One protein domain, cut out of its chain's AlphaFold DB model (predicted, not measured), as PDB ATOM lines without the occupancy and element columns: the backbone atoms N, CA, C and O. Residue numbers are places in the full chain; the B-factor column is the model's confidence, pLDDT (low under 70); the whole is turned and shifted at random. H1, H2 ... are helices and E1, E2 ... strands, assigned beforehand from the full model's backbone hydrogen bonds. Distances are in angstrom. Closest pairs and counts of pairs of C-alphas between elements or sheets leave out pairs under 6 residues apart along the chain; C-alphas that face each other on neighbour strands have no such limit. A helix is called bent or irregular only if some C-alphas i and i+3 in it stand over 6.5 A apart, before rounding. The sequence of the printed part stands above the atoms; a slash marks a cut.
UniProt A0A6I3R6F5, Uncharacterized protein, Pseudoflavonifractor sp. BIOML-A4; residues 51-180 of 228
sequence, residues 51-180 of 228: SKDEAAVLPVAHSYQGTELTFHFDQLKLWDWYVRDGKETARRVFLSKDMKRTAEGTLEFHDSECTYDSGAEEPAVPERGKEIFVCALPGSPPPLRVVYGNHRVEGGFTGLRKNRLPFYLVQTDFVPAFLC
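What this domain is: This is residues 51 to 180 of the 228 residues of an uncharacterized protein of Pseudoflavonifractor sp. BIOML-A4 (UniProt A0A6I3R6F5). A small closed barrel of six strands, E3 to E8, has a two-stranded hairpin, E1 and E2, beside it and two helices, H1 and H2, packed on its outside. Two long loops, residues 116 to 132 and 149 to 163, link strands of the barrel. The printed part has 130 residues with two named helices and eight named strands, in the order E1 E2 H1 E3 E4 E5 E6 E7 E8 H2. Round the mixed ring run E3 E4 E5 E7 E6 E8 and back to E3; the class is mixed, helices and strands. The whole is compact, with a radius of gyration of the C-alphas of 14.3 A and spans of 40 by 40 by 31 A.

How they stand to each other: E1, residues 57 to 64, and E2, residues 67 to 74, form an antiparallel hairpin, with N 60 and O 71 2.8 A apart. H1, residues 75 to 85, is on the barrel and outside it, at a height over the sheet of 9.4 A. E3, residues 94 to 101, E4, residues 107 to 109, and E5, residues 112 to 115, form a meander, each strand the antiparallel neighbour of the one before; N 100 and O 108 are 2.8 A apart, N 114 and O 107 2.8 A. E6, residues 133 to 136, and E7, residues 144 to 148, form a hairpin, with N 145 and O 135 2.9 A apart. E7 is parallel to E5, with N 144 and O 113 2.8 A apart. The closest C-alphas of E1 and E7 are those of Leu 58 and Val 147, 6.9 A apart. E8, residues 164 to 170, is parallel to E6, with N 170 and O 134 2.8 A apart, and antiparallel to E3, with N 169 and O 95 2.8 A apart. H2, residues 172 to 178, is on the barrel, outside it, at a height over the sheet of 8.5 A. H1 and H2 only just touch, with 3 pairs of C-alphas within 8 A, the closest those of Leu 78 and Phe 178, 6.4 A. Every O i to N i+4 pair is within hydrogen-bond range in H1, but 0 of 3 in H2, where 3 of 4 O i to N i+3 pairs are.

Where its parts are: E1 begins at C-alpha 57, (21.563, -38.334, 48.050), and is 21.6 A long from first to last C-alpha; E2 measures 22.5 A, H1 15.2 A, E3 20.9 A and E8 18.2 A. H2 is irregular, with C-alphas 173 and 176 7.2 A apart, and ends at C-alpha 178, (21.003, -45.888, 42.116).

The domain as a whole: The C-alphas of Gly 66 and Thr 89 are the two farthest apart, 41.9 A. The printed part has no cut, and the links E5 to E6 and E7 to E8 are long. Mean pLDDT of the printed part is 89.0, with residues 125 to 129 and 160 under 70.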
ATOM      1  N   SER A  51      28.126 -41.373  45.938       80.38
ATOM      2  CA  SER A  51      27.784 -40.273  45.042       80.38
ATOM      3  C   SER A  51      28.968 -39.309  44.949       80.38
ATOM      4  O   SER A  51      29.825 -39.247  45.832       80.38
ATOM      5  N   LYS A  52      29.022 -38.544  43.859       76.81
ATOM      6  CA  LYS A  52      29.979 -37.438  43.719       76.81
ATOM      7  C   LYS A  52      29.616 -36.247  44.608       76.81
ATOM      8  O   LYS A  52      30.467 -35.387  44.813       76.81
ATOM      9  N   ASP A  53      28.371 -36.197  45.073       84.00
ATOM     10  CA  ASP A  53      27.821 -35.129  45.893       84.00
ATOM     11  C   ASP A  53      26.858 -35.731  46.923       84.00
ATOM     12  O   ASP A  53      25.818 -36.283  46.565       84.00
ATOM     13  N   GLU A  54      27.208 -35.652  48.206       82.94
ATOM     14  CA  GLU A  54      26.359 -36.161  49.289       82.94
ATOM     15  C   GLU A  54      25.031 -35.398  49.386       82.94
ATOM     16  O   GLU A  54      24.019 -35.996  49.741       82.94
ATOM     17  N   ALA A  55      24.996 -34.120  48.986       84.75
ATOM     18  CA  ALA A  55      23.765 -33.327  48.955       84.75
ATOM     19  C   ALA A  55      22.786 -33.791  47.860       84.75
ATOM     20  O   ALA A  55      21.621 -33.407  47.857       84.75
ATOM     21  N   ALA A  56      23.244 -34.632  46.927       86.62
ATOM     22  CA  ALA A  56      22.408 -35.247  45.904       86.62
ATOM     23  C   ALA A  56      21.851 -36.622  46.309       86.62
ATOM     24  O   ALA A  56      21.296 -37.333  45.465       86.62
ATOM     25  N   VAL A  57      22.048 -37.045  47.558       91.31
ATOM     26  CA  VAL A  57      21.563 -38.334  48.050       91.31
ATOM     27  C   VAL A  57      20.217 -38.143  48.739       91.31
ATOM     28  O   VAL A  57      20.124 -37.497  49.777       91.31
ATOM     29  N   LEU A  58      19.170 -38.760  48.189       93.00
ATOM     30  CA  LEU A  58      17.837 -38.754  48.784       93.00
ATOM     31  C   LEU A  58      17.641 -39.986  49.681       93.00
ATOM     32  O   LEU A  58      17.582 -41.104  49.154       93.00
ATOM     33  N   PRO A  59      17.471 -39.822  51.005       93.75
ATOM     34  CA  PRO A  59      17.058 -40.911  51.878       93.75
ATOM     35  C   PRO A  59      15.565 -41.218  51.702       93.75
ATOM     36  O   PRO A  59      14.706 -40.338  51.738       93.75
ATOM     37  N   VAL A  60      15.240 -42.498  51.555       94.75
ATOM     38  CA  VAL A  60      13.876 -43.013  51.433       94.75
ATOM     39  C   VAL A  60      13.676 -44.104  52.474       94.75
ATOM     40  O   VAL A  60      14.143 -45.230  52.309       94.75
ATOM     41  N   ALA A  61      12.976 -43.774  53.558       95.00
ATOM     42  CA  ALA A  61      12.556 -44.765  54.541       95.00
ATOM     43  C   ALA A  61      11.514 -45.710  53.930       95.00
ATOM     44  O   ALA A  61      10.548 -45.265  53.307       95.00
ATOM     45  N   HIS A  62      11.709 -47.012  54.121       96.06
ATOM     46  CA  HIS A  62      10.798 -48.050  53.661       96.06
ATOM     47  C   HIS A  62      10.642 -49.136  54.723       96.06
ATOM     48  O   HIS A  62      11.588 -49.460  55.440       96.06
ATOM     49  N   SER A  63       9.450 -49.723  54.796       95.12
ATOM     50  CA  SER A  63       9.162 -50.855  55.672       95.12
ATOM     51  C   SER A  63       8.564 -51.994  54.863       95.12
ATOM     52  O   SER A  63       7.622 -51.802  54.092       95.12
ATOM     53  N   TYR A  64       9.101 -53.195  55.048       95.25
ATOM     54  CA  TYR A  64       8.592 -54.408  54.425       95.25
ATOM     55  C   TYR A  64       8.499 -55.526  55.461       95.25
ATOM     56  O   TYR A  64       9.497 -55.913  56.066       95.25
ATOM     57  N   GLN A  65       7.283 -56.049  55.669       92.06
ATOM     58  CA  GLN A  65       7.011 -57.160  56.597       92.06
ATOM     59  C   GLN A  65       7.590 -56.923  58.011       92.06
ATOM     60  O   GLN A  65       8.117 -57.836  58.643       92.06
ATOM     61  N   GLY A  66       7.512 -55.678  58.501       90.88
ATOM     62  CA  GLY A  66       7.994 -55.286  59.830       90.88
ATOM     63  C   GLY A  66       9.505 -55.056  59.936       90.88
ATOM     64  O   GLY A  66       9.990 -54.814  61.036       90.88
ATOM     65  N   THR A  67      10.254 -55.118  58.828       94.44
ATOM     66  CA  THR A  67      11.647 -54.655  58.779       94.44
ATOM     67  C   THR A  67      11.726 -53.284  58.130       94.44
ATOM     68  O   THR A  67      11.236 -53.096  57.018       94.44
ATOM     69  N   GLU A  68      12.392 -52.355  58.805       95.00
ATOM     70  CA  GLU A  68      12.613 -50.990  58.336       95.00
ATOM     71  C   GLU A  68      14.034 -50.826  57.790       95.00
ATOM     72  O   GLU A  68      14.995 -51.356  58.348       95.00
ATOM     73  N   LEU A  69      14.163 -50.093  56.687       95.50
ATOM     74  CA  LEU A  69      15.442 -49.718  56.093       95.50
ATOM     75  C   LEU A  69      15.292 -48.384  55.358       95.50
ATOM     76  O   LEU A  69      14.277 -48.131  54.710       95.50
ATOM     77  N   THR A  70      16.321 -47.546  55.420       95.56
ATOM     78  CA  THR A  70      16.420 -46.352  54.581       95.56
ATOM     79  C   THR A  70      17.265 -46.671  53.357       95.56
ATOM     80  O   THR A  70      18.427 -47.039  53.485       95.56
ATOM     81  N   PHE A  71      16.675 -46.519  52.174       96.00
ATOM     82  CA  PHE A  71      17.377 -46.588  50.899       96.00
ATOM     83  C   PHE A  71      17.881 -45.200  50.515       96.00
ATOM     84  O   PHE A  71      17.109 -44.243  50.511       96.00
ATOM     85  N   HIS A  72      19.154 -45.089  50.166       95.38
ATOM     86  CA  HIS A  72      19.782 -43.837  49.775       95.38
ATOM     87  C   HIS A  72      19.947 -43.814  48.257       95.38
ATOM     88  O   HIS A  72      20.677 -44.619  47.678       95.38
ATOM     89  N   PHE A  73      19.236 -42.895  47.605       94.81
ATOM     90  CA  PHE A  73      19.203 -42.770  46.152       94.81
ATOM     91  C   PHE A  73      20.116 -41.648  45.666       94.81
ATOM     92  O   PHE A  73      19.912 -40.486  46.006       94.81
ATOM     93  N   ASP A  74      21.068 -41.982  44.798       93.50
ATOM     94  CA  ASP A  74      21.932 -41.008  44.129       93.50
ATOM     95  C   ASP A  74      21.185 -40.317  42.971       93.50
ATOM     96  O   ASP A  74      21.019 -40.869  41.872       93.50
ATOM     97  N   GLN A  75      20.720 -39.091  43.221       90.94
ATOM     98  CA  GLN A  75      19.896 -38.319  42.291       90.94
ATOM     99  C   GLN A  75      20.675 -37.806  41.077       90.94
ATOM    100  O   GLN A  75      20.133 -37.768  39.968       90.94
ATOM    101  N   LEU A  76      21.960 -37.473  41.238       89.56
ATOM    102  CA  LEU A  76      22.812 -37.102  40.104       89.56
ATOM    103  C   LEU A  76      23.037 -38.297  39.183       89.56
ATOM    104  O   LEU A  76      22.973 -38.165  37.960       89.56
ATOM    105  N   LYS A  77      23.242 -39.487  39.753       91.19
ATOM    106  CA  LYS A  77      23.390 -40.712  38.964       91.19
ATOM    107  C   LYS A  77      22.117 -41.088  38.214       91.19
ATOM    108  O   LYS A  77      22.219 -41.530  37.067       91.19
ATOM    109  N   LEU A  78      20.942 -40.902  38.825       91.69
ATOM    110  CA  LEU A  78      19.646 -41.048  38.148       91.69
ATOM    111  C   LEU A  78      19.584 -40.156  36.903       91.69
ATOM    112  O   LEU A  78      19.306 -40.646  35.806       91.69
ATOM    113  N   TRP A  79      19.918 -38.872  37.056       89.81
ATOM    114  CA  TRP A  79      19.929 -37.916  35.952       89.81
ATOM    115  C   TRP A  79      20.941 -38.285  34.854       89.81
ATOM    116  O   TRP A  79      20.590 -38.355  33.672       89.81
ATOM    117  N   ASP A  80      22.180 -38.600  35.233       89.19
ATOM    118  CA  ASP A  80      23.242 -39.006  34.307       89.19
ATOM    119  C   ASP A  80      22.839 -40.229  33.473       89.19
ATOM    120  O   ASP A  80      23.092 -40.290  32.263       89.19
ATOM    121  N   TRP A  81      22.203 -41.216  34.107       91.88
ATOM    122  CA  TRP A  81      21.692 -42.399  33.424       91.88
ATOM    123  C   TRP A  81      20.524 -42.069  32.505       91.88
ATOM    124  O   TRP A  81      20.497 -42.565  31.382       91.88
ATOM    125  N   TYR A  82      19.600 -41.207  32.928       91.25
ATOM    126  CA  TYR A  82      18.467 -40.791  32.103       91.25
ATOM    127  C   TYR A  82      18.908 -40.102  30.804       91.25
ATOM    128  O   TYR A  82      18.349 -40.377  29.735       91.25
ATOM    129  N   VAL A  83      19.940 -39.253  30.875       88.88
ATOM    130  CA  VAL A  83      20.534 -38.596  29.700       88.88
ATOM    131  C   VAL A  83      21.189 -39.609  28.760       88.88
ATOM    132  O   VAL A  83      21.104 -39.451  27.542       88.88
ATOM    133  N   ARG A  84      21.845 -40.648  29.291       87.56
ATOM    134  CA  ARG A  84      22.465 -41.712  28.479       87.56
ATOM    135  C   ARG A  84      21.420 -42.623  27.842       87.56
ATOM    136  O   ARG A  84      21.470 -42.827  26.637       87.56
ATOM    137  N   ASP A  85      20.448 -43.090  28.620       85.81
ATOM    138  CA  ASP A  85      19.336 -43.935  28.166       85.81
ATOM    139  C   ASP A  85      18.497 -43.235  27.082       85.81
ATOM    140  O   ASP A  85      18.007 -43.872  26.158       85.81
ATOM    141  N   GLY A  86      18.388 -41.903  27.133       79.62
ATOM    142  CA  GLY A  86      17.713 -41.108  26.103       79.62
ATOM    143  C   GLY A  86      18.450 -40.997  24.763       79.62
ATOM    144  O   GLY A  86      17.851 -40.526  23.800       79.62
ATOM    145  N   LYS A  87      19.726 -41.399  24.688       76.56
ATOM    146  CA  LYS A  87      20.495 -41.462  23.430       76.56
ATOM    147  C   LYS A  87      20.325 -42.796  22.706       76.56
ATOM    148  O   LYS A  87      20.718 -42.903  21.547       76.56
ATOM    149  N   GLU A  88      19.766 -43.796  23.378       77.69
ATOM    150  CA  GLU A  88      19.495 -45.108  22.802       77.69
ATOM    151  C   GLU A  88      18.246 -45.071  21.913       77.69
ATOM    152  O   GLU A  88      17.312 -44.303  22.149       77.69
ATOM    153  N   THR A  89      18.187 -45.956  20.912       74.00
ATOM    154  CA  THR A  89      17.025 -46.089  20.007       74.00
ATOM    155  C   THR A  89      15.727 -46.397  20.763       74.00
ATOM    156  O   THR A  89      14.639 -46.048  20.310       74.00
ATOM    157  N   ALA A  90      15.835 -47.050  21.925       76.69
ATOM    158  CA  ALA A  90      14.730 -47.292  22.839       76.69
ATOM    159  C   ALA A  90      15.214 -47.172  24.288       76.69
ATOM    160  O   ALA A  90      16.174 -47.843  24.671       76.69
ATOM    161  N   ARG A  91      14.505 -46.368  25.091       82.75
ATOM    162  CA  ARG A  91      14.740 -46.251  26.536       82.75
ATOM    163  C   ARG A  91      14.465 -47.583  27.219       82.75
ATOM    164  O   ARG A  91      13.362 -48.123  27.102       82.75
ATOM    165  N   ARG A  92      15.462 -48.112  27.923       86.50
ATOM    166  CA  ARG A  92      15.366 -49.383  28.652       86.50
ATOM    167  C   ARG A  92      15.238 -49.151  30.142       86.50
ATOM    168  O   ARG A  92      14.522 -49.889  30.793       86.50
ATOM    169  N   VAL A  93      15.891 -48.129  30.680       91.94
ATOM    170  CA  VAL A  93      15.917 -47.907  32.131       91.94
ATOM    171  C   VAL A  93      14.709 -47.097  32.596       91.94
ATOM    172  O   VAL A  93      14.114 -47.418  33.625       91.94
ATOM    173  N   PHE A  94      14.324 -46.070  31.831       94.62
ATOM    174  CA  PHE A  94      13.292 -45.110  32.224       94.62
ATOM    175  C   PHE A  94      12.078 -45.189  31.301       94.62
ATOM    176  O   PHE A  94      12.116 -44.771  30.142       94.62
ATOM    177  N   LEU A  95      10.964 -45.691  31.828       94.06
ATOM    178  CA  LEU A  95       9.716 -45.819  31.086       94.06
ATOM    179  C   LEU A  95       8.856 -44.574  31.278       94.06
ATOM    180  O   LEU A  95       8.433 -44.275  32.391       94.06
ATOM    181  N   SER A  96       8.558 -43.873  30.186       93.81
ATOM    182  CA  SER A  96       7.629 -42.741  30.215       93.81
ATOM    183  C   SER A  96       6.202 -43.223  30.489       93.81
ATOM    184  O   SER A  96       5.702 -44.122  29.805       93.81
ATOM    185  N   LYS A  97       5.567 -42.647  31.511       94.94
ATOM    186  CA  LYS A  97       4.235 -43.007  32.014       94.94
ATOM    187  C   LYS A  97       3.480 -41.751  32.471       94.94
ATOM    188  O   LYS A  97       4.065 -40.680  32.600       94.94
ATOM    189  N   ASP A  98       2.186 -41.907  32.742       93.69
ATOM    190  CA  ASP A  98       1.333 -40.878  33.348       93.69
ATOM    191  C   ASP A  98       0.751 -41.425  34.665       93.69
ATOM    192  O   ASP A  98       0.039 -42.432  34.641       93.69
ATOM    193  N   MET A  99       1.024 -40.771  35.799       93.88
ATOM    194  CA  MET A  99       0.309 -41.018  37.061       93.88
ATOM    195  C   MET A  99      -1.045 -40.317  37.036       93.88
ATOM    196  O   MET A  99      -1.197 -39.269  36.403       93.88
ATOM    197  N   LYS A 100      -2.020 -40.863  37.760       94.50
ATOM    198  CA  LYS A 100      -3.331 -40.257  37.984       94.50
ATOM    199  C   LYS A 100      -3.386 -39.652  39.389       94.50
ATOM    200  O   LYS A 100      -2.956 -40.290  40.338       94.50
ATOM    201  N   ARG A 101      -3.962 -38.455  39.520       93.81
ATOM    202  CA  ARG A 101      -4.386 -37.893  40.813       93.81
ATOM    203  C   ARG A 101      -5.850 -38.255  41.060       93.81
ATOM    204  O   ARG A 101      -6.690 -38.014  40.183       93.81
ATOM    205  N   THR A 102      -6.148 -38.868  42.200       91.31
ATOM    206  CA  THR A 102      -7.518 -39.196  42.619       91.31
ATOM    207  C   THR A 102      -8.260 -37.951  43.109       91.31
ATOM    208  O   THR A 102      -7.682 -36.865  43.203       91.31
ATOM    209  N   ALA A 103      -9.559 -38.081  43.389       87.75
ATOM    210  CA  ALA A 103     -10.352 -36.971  43.919       87.75
ATOM    211  C   ALA A 103      -9.914 -36.588  45.343       87.75
ATOM    212  O   ALA A 103      -9.985 -35.425  45.724       87.75
ATOM    213  N   GLU A 104      -9.405 -37.564  46.090       88.81
ATOM    214  CA  GLU A 104      -8.874 -37.452  47.447       88.81
ATOM    215  C   GLU A 104      -7.461 -36.844  47.469       88.81
ATOM    216  O   GLU A 104      -6.938 -36.514  48.529       88.81
ATOM    217  N   GLY A 105      -6.848 -36.658  46.294       87.19
ATOM    218  CA  GLY A 105      -5.532 -36.051  46.137       87.19
ATOM    219  C   GLY A 105      -4.368 -37.041  46.113       87.19
ATOM    220  O   GLY A 105      -3.241 -36.600  45.894       87.19
ATOM    221  N   THR A 106      -4.628 -38.342  46.263       91.88
ATOM    222  CA  THR A 106      -3.629 -39.416  46.177       91.88
ATOM    223  C   THR A 106      -3.103 -39.569  44.752       91.88
ATOM    224  O   THR A 106      -3.836 -39.364  43.780       91.88
ATOM    225  N   LEU A 107      -1.824 -39.924  44.613       95.12
ATOM    226  CA  LEU A 107      -1.214 -40.233  43.321       95.12
ATOM    227  C   LEU A 107      -1.155 -41.740  43.121       95.12
ATOM    228  O   LEU A 107      -0.669 -42.461  43.982       95.12
ATOM    229  N   GLU A 108      -1.614 -42.211  41.969       95.31
ATOM    230  CA  GLU A 108      -1.709 -43.637  41.671       95.31
ATOM    231  C   GLU A 108      -1.228 -43.941  40.252       95.31
ATOM    232  O   GLU A 108      -1.427 -43.168  39.304       95.31
ATOM    233  N   PHE A 109      -0.629 -45.115  40.086       95.56
ATOM    234  CA  PHE A 109      -0.350 -45.712  38.789       95.56
ATOM    235  C   PHE A 109      -0.783 -47.178  38.814       95.56
ATOM    236  O   PHE A 109      -0.174 -48.000  39.494       95.56
ATOM    237  N   HIS A 110      -1.837 -47.498  38.057       93.12
ATOM    238  CA  HIS A 110      -2.578 -48.755  38.221       93.12
ATOM    239  C   HIS A 110      -3.029 -48.927  39.681       93.12
ATOM    240  O   HIS A 110      -3.632 -48.002  40.215       93.12
ATOM    241  N   ASP A 111      -2.727 -50.065  40.302       92.62
ATOM    242  CA  ASP A 111      -3.119 -50.386  41.680       92.62
ATOM    243  C   ASP A 111      -2.074 -49.932  42.718       92.62
ATOM    244  O   ASP A 111      -2.192 -50.236  43.902       92.62
ATOM    245  N   SER A 112      -1.020 -49.236  42.279       95.31
ATOM    246  CA  SER A 112       0.074 -48.782  43.133       95.31
ATOM    247  C   SER A 112      -0.079 -47.315  43.520       95.31
ATOM    248  O   SER A 112      -0.071 -46.432  42.657       95.31
ATOM    249  N   GLU A 113      -0.123 -47.056  44.825       96.06
ATOM    250  CA  GLU A 113      -0.008 -45.709  45.382       96.06
ATOM    251  C   GLU A 113       1.418 -45.164  45.210       96.06
ATOM    252  O   GLU A 113       2.406 -45.890  45.365       96.06
ATOM    253  N   CYS A 114       1.525 -43.877  44.888       97.12
ATOM    254  CA  CYS A 114       2.776 -43.151  44.746       97.12
ATOM    255  C   CYS A 114       2.888 -42.039  45.785       97.12
ATOM    256  O   CYS A 114       2.042 -41.149  45.867       97.12
ATOM    257  N   THR A 115       3.986 -42.057  46.537       96.44
ATOM    258  CA  THR A 115       4.299 -41.032  47.533       96.44
ATOM    259  C   THR A 115       5.486 -40.182  47.093       96.44
ATOM    260  O   THR A 115       6.343 -40.605  46.312       96.44
ATOM    261  N   TYR A 116       5.560 -38.970  47.627       94.94
ATOM    262  CA  TYR A 116       6.652 -38.029  47.403       94.94
ATOM    263  C   TYR A 116       6.856 -37.178  48.669       94.94
ATOM    264  O   TYR A 116       6.044 -37.250  49.591       94.94
ATOM    265  N   ASP A 117       7.955 -36.435  48.758       91.62
ATOM    266  CA  ASP A 117       8.217 -35.493  49.855       91.62
ATOM    267  C   ASP A 117       8.510 -34.106  49.292       91.62
ATOM    268  O   ASP A 117       9.605 -33.840  48.805       91.62
ATOM    269  N   SER A 118       7.528 -33.207  49.369       87.44
ATOM    270  CA  SER A 118       7.651 -31.835  48.865       87.44
ATOM    271  C   SER A 118       8.782 -31.028  49.509       87.44
ATOM    272  O   SER A 118       9.179 -30.016  48.936       87.44
ATOM    273  N   GLY A 119       9.249 -31.426  50.696       85.12
ATOM    274  CA  GLY A 119      10.347 -30.782  51.415       85.12
ATOM    275  C   GLY A 119      11.719 -31.395  51.138       85.12
ATOM    276  O   GLY A 119      12.703 -30.885  51.665       85.12
ATOM    277  N   ALA A 120      11.797 -32.462  50.337       84.50
ATOM    278  CA  ALA A 120      13.060 -33.113  50.024       84.50
ATOM    279  C   ALA A 120      14.012 -32.150  49.303       84.50
ATOM    280  O   ALA A 120      13.641 -31.516  48.309       84.50
ATOM    281  N   GLU A 121      15.253 -32.083  49.785       79.44
ATOM    282  CA  GLU A 121      16.324 -31.402  49.066       79.44
ATOM    283  C   GLU A 121      16.568 -32.103  47.724       79.44
ATOM    284  O   GLU A 121      16.438 -33.323  47.589       79.44
ATOM    285  N   GLU A 122      16.883 -31.312  46.703       78.56
ATOM    286  CA  GLU A 122      17.266 -31.814  45.390       78.56
ATOM    287  C   GLU A 122      18.549 -31.121  44.939       78.56
ATOM    288  O   GLU A 122      18.715 -29.920  45.183       78.56
ATOM    289  N   PRO A 123      19.443 -31.836  44.233       76.69
ATOM    290  CA  PRO A 123      20.642 -31.236  43.686       76.69
ATOM    291  C   PRO A 123      20.276 -30.123  42.706       76.69
ATOM    292  O   PRO A 123      19.224 -30.139  42.064       76.69
ATOM    293  N   ALA A 124      21.176 -29.157  42.542       70.75
ATOM    294  CA  ALA A 124      21.039 -28.159  41.494       70.75
ATOM    295  C   ALA A 124      21.233 -28.831  40.126       70.75
ATOM    296  O   ALA A 124      22.332 -29.252  39.765       70.75
ATOM    297  N   VAL A 125      20.156 -28.933  39.353       64.12
ATOM    298  CA  VAL A 125      20.139 -29.597  38.038       64.12
ATOM    299  C   VAL A 125      19.905 -28.528  36.970       64.12
ATOM    300  O   VAL A 125      19.179 -27.566  37.237       64.12
ATOM    301  N   PRO A 126      20.520 -28.624  35.776       59.53
ATOM    302  CA  PRO A 126      20.355 -27.612  34.731       59.53
ATOM    303  C   PRO A 126      18.882 -27.403  34.331       59.53
ATOM    304  O   PRO A 126      18.049 -28.282  34.532       59.53
ATOM    305  N   GLU A 127      18.551 -26.279  33.674       51.59
ATOM    306  CA  GLU A 127      17.167 -25.955  33.247       51.59
ATOM    307  C   GLU A 127      16.468 -27.067  32.431       51.59
ATOM    308  O   GLU A 127      15.237 -27.179  32.430       51.59
ATOM    309  N   ARG A 128      17.254 -27.911  31.750       56.09
ATOM    310  CA  ARG A 128      16.832 -29.233  31.269       56.09
ATOM    311  C   ARG A 128      17.008 -30.224  32.425       56.09
ATOM    312  O   ARG A 128      18.096 -30.760  32.585       56.09
ATOM    313  N   GLY A 129      15.961 -30.397  33.229       63.97
ATOM    314  CA  GLY A 129      15.973 -31.201  34.460       63.97
ATOM    315  C   GLY A 129      14.613 -31.236  35.160       63.97
ATOM    316  O   GLY A 129      14.549 -31.272  36.385       63.97
ATOM    317  N   LYS A 130      13.519 -31.140  34.392       76.50
ATOM    318  CA  LYS A 130      12.142 -30.986  34.908       76.50
ATOM    319  C   LYS A 130      11.419 -32.317  35.109       76.50
ATOM    320  O   LYS A 130      10.249 -32.336  35.478       76.50
ATOM    321  N   GLU A 131      12.094 -33.414  34.814       89.88
ATOM    322  CA  GLU A 131      11.576 -34.761  34.910       89.88
ATOM    323  C   GLU A 131      11.303 -35.163  36.363       89.88
ATOM    324  O   GLU A 131      11.935 -34.679  37.303       89.88
ATOM    325  N   ILE A 132      10.346 -36.074  36.526       93.69
ATOM    326  CA  ILE A 132      10.029 -36.722  37.796       93.69
ATOM    327  C   ILE A 132      10.394 -38.193  37.635       93.69
ATOM    328  O   ILE A 132       9.848 -38.866  36.752       93.69
ATOM    329  N   PHE A 133      11.324 -38.685  38.456       95.62
ATOM    330  CA  PHE A 133      11.700 -40.098  38.472       95.62
ATOM    331  C   PHE A 133      11.019 -40.798  39.634       95.62
ATOM    332  O   PHE A 133      11.055 -40.330  40.772       95.62
ATOM    333  N   VAL A 134      10.423 -41.944  39.333       97.62
ATOM    334  CA  VAL A 134       9.720 -42.778  40.303       97.62
ATOM    335  C   VAL A 134      10.312 -44.174  40.255       97.62
ATOM    336  O   VAL A 134      10.571 -44.688  39.168       97.62
ATOM    337  N   CYS A 135      10.495 -44.810  41.405       97.56
ATOM    338  CA  CYS A 135      10.817 -46.231  41.482       97.56
ATOM    339  C   CYS A 135       9.718 -47.000  42.216       97.56
ATOM    340  O   CYS A 135       8.996 -46.440  43.041       97.56
ATOM    341  N   ALA A 136       9.625 -48.295  41.932       97.31
ATOM    342  CA  ALA A 136       8.901 -49.229  42.781       97.31
ATOM    343  C   ALA A 136       9.775 -49.614  43.978       97.31
ATOM    344  O   ALA A 136      10.965 -49.872  43.812       97.31
ATOM    345  N   LEU A 137       9.186 -49.651  45.168       97.69
ATOM    346  CA  LEU A 137       9.795 -50.222  46.365       97.69
ATOM    347  C   LEU A 137       9.196 -51.612  46.638       97.69
ATOM    348  O   LEU A 137       8.108 -51.919  46.142       97.69
ATOM    349  N   PRO A 138       9.874 -52.474  47.417       97.00
ATOM    350  CA  PRO A 138       9.367 -53.813  47.699       97.00
ATOM    351  C   PRO A 138       8.021 -53.798  48.441       97.00
ATOM    352  O   PRO A 138       7.916 -53.285  49.553       97.00
ATOM    353  N   GLY A 139       6.992 -54.386  47.838       95.31
ATOM    354  CA  GLY A 139       5.635 -54.482  48.375       95.31
ATOM    355  C   GLY A 139       4.673 -55.078  47.345       95.31
ATOM    356  O   GLY A 139       5.051 -55.281  46.194       95.31
ATOM    357  N   SER A 140       3.441 -55.381  47.761       90.88
ATOM    358  CA  SER A 140       2.391 -55.913  46.881       90.88
ATOM    359  C   SER A 140       1.025 -55.303  47.248       90.88
ATOM    360  O   SER A 140       0.557 -55.553  48.364       90.88
ATOM    361  N   PRO A 141       0.392 -54.504  46.358       91.94
ATOM    362  CA  PRO A 141       0.974 -53.953  45.125       91.94
ATOM    363  C   PRO A 141       2.236 -53.118  45.427       91.94
ATOM    364  O   PRO A 141       2.388 -52.638  46.553       91.94
ATOM    365  N   PRO A 142       3.177 -52.966  44.476       94.94
ATOM    366  CA  PRO A 142       4.443 -52.297  44.754       94.94
ATOM    367  C   PRO A 142       4.203 -50.809  45.039       94.94
ATOM    368  O   PRO A 142       3.714 -50.114  44.143       94.94
ATOM    369  N   PRO A 143       4.531 -50.293  46.239       96.81
ATOM    370  CA  PRO A 143       4.441 -48.865  46.503       96.81
ATOM    371  C   PRO A 143       5.440 -48.117  45.620       96.81
ATOM    372  O   PRO A 143       6.572 -48.560  45.412       96.81
ATOM    373  N   LEU A 144       5.017 -46.975  45.091       97.94
ATOM    374  CA  LEU A 144       5.846 -46.118  44.259       97.94
ATOM    375  C   LEU A 144       6.366 -44.930  45.069       97.94
ATOM    376  O   LEU A 144       5.676 -44.375  45.929       97.94
ATOM    377  N   ARG A 145       7.597 -44.518  44.771       97.56
ATOM    378  CA  ARG A 145       8.237 -43.372  45.413       97.56
ATOM    379  C   ARG A 145       8.872 -42.459  44.383       97.56
ATOM    380  O   ARG A 145       9.650 -42.921  43.550       97.56
ATOM    381  N   VAL A 146       8.586 -41.161  44.473       97.00
ATOM    382  CA  VAL A 146       9.348 -40.138  43.749       97.00
ATOM    383  C   VAL A 146      10.747 -40.048  44.355       97.00
ATOM    384  O   VAL A 146      10.918 -39.682  45.517       97.00
ATOM    385  N   VAL A 147      11.755 -40.391  43.556       95.38
ATOM    386  CA  VAL A 147      13.173 -40.371  43.956       95.38
ATOM    387  C   VAL A 147      13.925 -39.156  43.414       95.38
ATOM    388  O   VAL A 147      15.067 -38.913  43.785       95.38
ATOM    389  N   TYR A 148      13.281 -38.367  42.554       93.62
ATOM    390  CA  TYR A 148      13.795 -37.116  42.001       93.62
ATOM    391  C   TYR A 148      12.641 -36.289  41.420       93.62
ATOM    392  O   TYR A 148      11.743 -36.852  40.790       93.62
ATOM    393  N   GLY A 149      12.677 -34.964  41.579       91.62
ATOM    394  CA  GLY A 149      11.602 -34.069  41.144       91.62
ATOM    395  C   GLY A 149      10.407 -34.007  42.091       91.62
ATOM    396  O   GLY A 149       9.296 -33.726  41.647       91.62
ATOM    397  N   ASN A 150      10.631 -34.228  43.385       92.50
ATOM    398  CA  ASN A 150       9.628 -34.132  44.438       92.50
ATOM    399  C   ASN A 150       8.952 -32.750  44.489       92.50
ATOM    400  O   ASN A 150       7.725 -32.672  44.502       92.50
ATOM    401  N   HIS A 151       9.714 -31.652  44.435       89.00
ATOM    402  CA  HIS A 151       9.141 -30.292  44.480       89.00
ATOM    403  C   HIS A 151       8.301 -29.945  43.238       89.00
ATOM    404  O   HIS A 151       7.525 -28.988  43.240       89.00
ATOM    405  N   ARG A 152       8.456 -30.714  42.153       88.56
ATOM    406  CA  ARG A 152       7.775 -30.491  40.871       88.56
ATOM    407  C   ARG A 152       6.420 -31.190  40.802       88.56
ATOM    408  O   ARG A 152       5.650 -30.896  39.893       88.56
ATOM    409  N   VAL A 153       6.118 -32.085  41.744       90.94
ATOM    410  CA  VAL A 153       4.903 -32.911  41.731       90.94
ATOM    411  C   VAL A 153       3.641 -32.050  41.746       90.94
ATOM    412  O   VAL A 153       2.843 -32.135  40.816       90.94
ATOM    413  N   GLU A 154       3.476 -31.169  42.737       87.12
ATOM    414  CA  GLU A 154       2.266 -30.334  42.839       87.12
ATOM    415  C   GLU A 154       2.135 -29.353  41.667       87.12
ATOM    416  O   GLU A 154       1.056 -29.198  41.095       87.12
ATOM    417  N   GLY A 155       3.250 -28.751  41.237       84.25
ATOM    418  CA  GLY A 155       3.283 -27.859  40.075       84.25
ATOM    419  C   GLY A 155       3.088 -28.567  38.726       84.25
ATOM    420  O   GLY A 155       2.852 -27.902  37.718       84.25
ATOM    421  N   GLY A 156       3.173 -29.900  38.684       84.44
ATOM    422  CA  GLY A 156       3.020 -30.691  37.464       84.44
ATOM    423  C   GLY A 156       1.568 -30.851  37.002       84.44
ATOM    424  O   GLY A 156       1.322 -31.125  35.827       84.44
ATOM    425  N   PHE A 157       0.592 -30.613  37.883       84.94
ATOM    426  CA  PHE A 157      -0.839 -30.712  37.579       84.94
ATOM    427  C   PHE A 157      -1.391 -29.405  36.994       84.94
ATOM    428  O   PHE A 157      -2.132 -28.670  37.646       84.94
ATOM    429  N   THR A 158      -1.043 -29.089  35.745       76.19
ATOM    430  CA  THR A 158      -1.450 -27.826  35.100       76.19
ATOM    431  C   THR A 158      -2.209 -28.022  33.782       76.19
ATOM    432  O   THR A 158      -2.211 -29.086  33.158       76.19
ATOM    433  N   GLY A 159      -2.910 -26.967  33.350       72.19
ATOM    434  CA  GLY A 159      -3.576 -26.911  32.046       72.19
ATOM    435  C   GLY A 159      -4.729 -27.910  31.876       72.19
ATOM    436  O   GLY A 159      -5.579 -28.063  32.753       72.19
ATOM    437  N   LEU A 160      -4.778 -28.564  30.708       69.62
ATOM    438  CA  LEU A 160      -5.833 -29.510  30.306       69.62
ATOM    439  C   LEU A 160      -5.746 -30.874  31.020       69.62
ATOM    440  O   LEU A 160      -6.705 -31.640  30.982       69.62
ATOM    441  N   ARG A 161      -4.620 -31.195  31.673       70.06
ATOM    442  CA  ARG A 161      -4.369 -32.489  32.333       70.06
ATOM    443  C   ARG A 161      -4.258 -32.344  33.853       70.06
ATOM    444  O   ARG A 161      -3.331 -32.852  34.464       70.06
ATOM    445  N   LYS A 162      -5.246 -31.703  34.482       81.56
ATOM    446  CA  LYS A 162      -5.259 -31.447  35.940       81.56
ATOM    447  C   LYS A 162      -5.140 -32.698  36.819       81.56
ATOM    448  O   LYS A 162      -4.707 -32.596  37.956       81.56
ATOM    449  N   ASN A 163      -5.494 -33.868  36.283       87.25
ATOM    450  CA  ASN A 163      -5.487 -35.128  37.027       87.25
ATOM    451  C   ASN A 163      -4.403 -36.100  36.542       87.25
ATOM    452  O   ASN A 163      -4.445 -37.270  36.917       87.25
ATOM    453  N   ARG A 164      -3.483 -35.672  35.662       91.56
ATOM    454  CA  ARG A 164      -2.393 -36.527  35.176       91.56
ATOM    455  C   ARG A 164      -1.039 -35.861  35.341       91.56
ATOM    456  O   ARG A 164      -0.886 -34.702  34.977       91.56
ATOM    457  N   LEU A 165      -0.068 -36.640  35.799       92.50
ATOM    458  CA  LEU A 165       1.313 -36.215  35.984       92.50
ATOM    459  C   LEU A 165       2.249 -37.099  35.154       92.50
ATOM    460  O   LEU A 165       2.387 -38.285  35.471       92.50
ATOM    461  N   PRO A 166       2.883 -36.559  34.099       92.69
ATOM    462  CA  PRO A 166       3.912 -37.277  33.365       92.69
ATOM    463  C   PRO A 166       5.108 -37.572  34.267       92.69
ATOM    464  O   PRO A 166       5.574 -36.697  34.999       92.69
ATOM    465  N   PHE A 167       5.628 -38.791  34.191       94.88
ATOM    466  CA  PHE A 167       6.800 -39.207  34.951       94.88
ATOM    467  C   PHE A 167       7.582 -40.298  34.219       94.88
ATOM    468  O   PHE A 167       7.137 -40.862  33.213       94.88
ATOM    469  N   TYR A 168       8.760 -40.606  34.748       96.00
ATOM    470  CA  TYR A 168       9.612 -41.688  34.284       96.00
ATOM    471  C   TYR A 168       9.739 -42.745  35.379       96.00
ATOM    472  O   TYR A 168      10.330 -42.503  36.433       96.00
ATOM    473  N   LEU A 169       9.185 -43.925  35.115       96.88
ATOM    474  CA  LEU A 169       9.311 -45.088  35.982       96.88
ATOM    475  C   LEU A 169      10.664 -45.759  35.738       96.88
ATOM    476  O   LEU A 169      10.934 -46.226  34.628       96.88
ATOM    477  N   VAL A 170      11.491 -45.834  36.775       97.12
ATOM    478  CA  VAL A 170      12.699 -46.654  36.786       97.12
ATOM    479  C   VAL A 170      12.269 -48.115  36.763       97.12
ATOM    480  O   VAL A 170      11.544 -48.569  37.650       97.12
ATOM    481  N   GLN A 171      12.706 -48.859  35.751       93.88
ATOM    482  CA  GLN A 171      12.490 -50.301  35.724       93.88
ATOM    483  C   GLN A 171      13.102 -50.949  36.972       93.88
ATOM    484  O   GLN A 171      14.263 -50.704  37.299       93.88
ATOM    485  N   THR A 172      12.325 -51.801  37.644       92.25
ATOM    486  CA  THR A 172      12.645 -52.405  38.948       92.25
ATOM    487  C   THR A 172      14.020 -53.068  38.989       92.25
ATOM    488  O   THR A 172      14.740 -52.940  39.977       92.25
ATOM    489  N   ASP A 173      14.414 -53.705  37.886       90.88
ATOM    490  CA  ASP A 173      15.710 -54.363  37.732       90.88
ATOM    491  C   ASP A 173      16.895 -53.404  37.824       90.88
ATOM    492  O   ASP A 173      17.971 -53.818  38.241       90.88
ATOM    493  N   PHE A 174      16.708 -52.133  37.470       94.00
ATOM    494  CA  PHE A 174      17.756 -51.116  37.471       94.00
ATOM    495  C   PHE A 174      17.760 -50.249  38.729       94.00
ATOM    496  O   PHE A 174      18.737 -49.540  38.952       94.00
ATOM    497  N   VAL A 175      16.735 -50.326  39.582       95.94
ATOM    498  CA  VAL A 175      16.671 -49.566  40.845       95.94
ATOM    499  C   VAL A 175      17.948 -49.713  41.695       95.94
ATOM    500  O   VAL A 175      18.496 -48.685  42.102       95.94
ATOM    501  N   PRO A 176      18.536 -50.917  41.874       95.62
ATOM    502  CA  PRO A 176      19.770 -51.068  42.650       95.62
ATOM    503  C   PRO A 176      20.985 -50.327  42.072       95.62
ATOM    504  O   PRO A 176      22.005 -50.162  42.745       95.62
ATOM    505  N   ALA A 177      20.935 -49.883  40.812       94.69
ATOM    506  CA  ALA A 177      22.010 -49.089  40.228       94.69
ATOM    507  C   ALA A 177      22.175 -47.750  40.955       94.69
ATOM    508  O   ALA A 177      23.305 -47.260  41.044       94.69
ATOM    509  N   PHE A 178      21.087 -47.217  41.509       95.25
ATOM    510  CA  PHE A 178      21.003 -45.888  42.116       95.25
ATOM    511  C   PHE A 178      21.154 -45.892  43.639       95.25
ATOM    512  O   PHE A 178      21.221 -44.817  44.219       95.25
ATOM    513  N   LEU A 179      21.249 -47.070  44.261       95.38
ATOM    514  CA  LEU A 179      21.472 -47.209  45.701       95.38
ATOM    515  C   LEU A 179      22.946 -47.004  46.072       95.38
ATOM    516  O   LEU A 179      23.846 -47.397  45.308       95.38
ATOM    517  N   CYS A 180      23.169 -46.406  47.242       93.75
ATOM    518  CA  CYS A 180      24.473 -45.908  47.678       93.75
ATOM    519  C   CYS A 180      25.368 -46.941  48.366       93.75
ATOM    520  O   CYS A 180      26.546 -46.654  48.549       93.75
TER     521      CYS A 180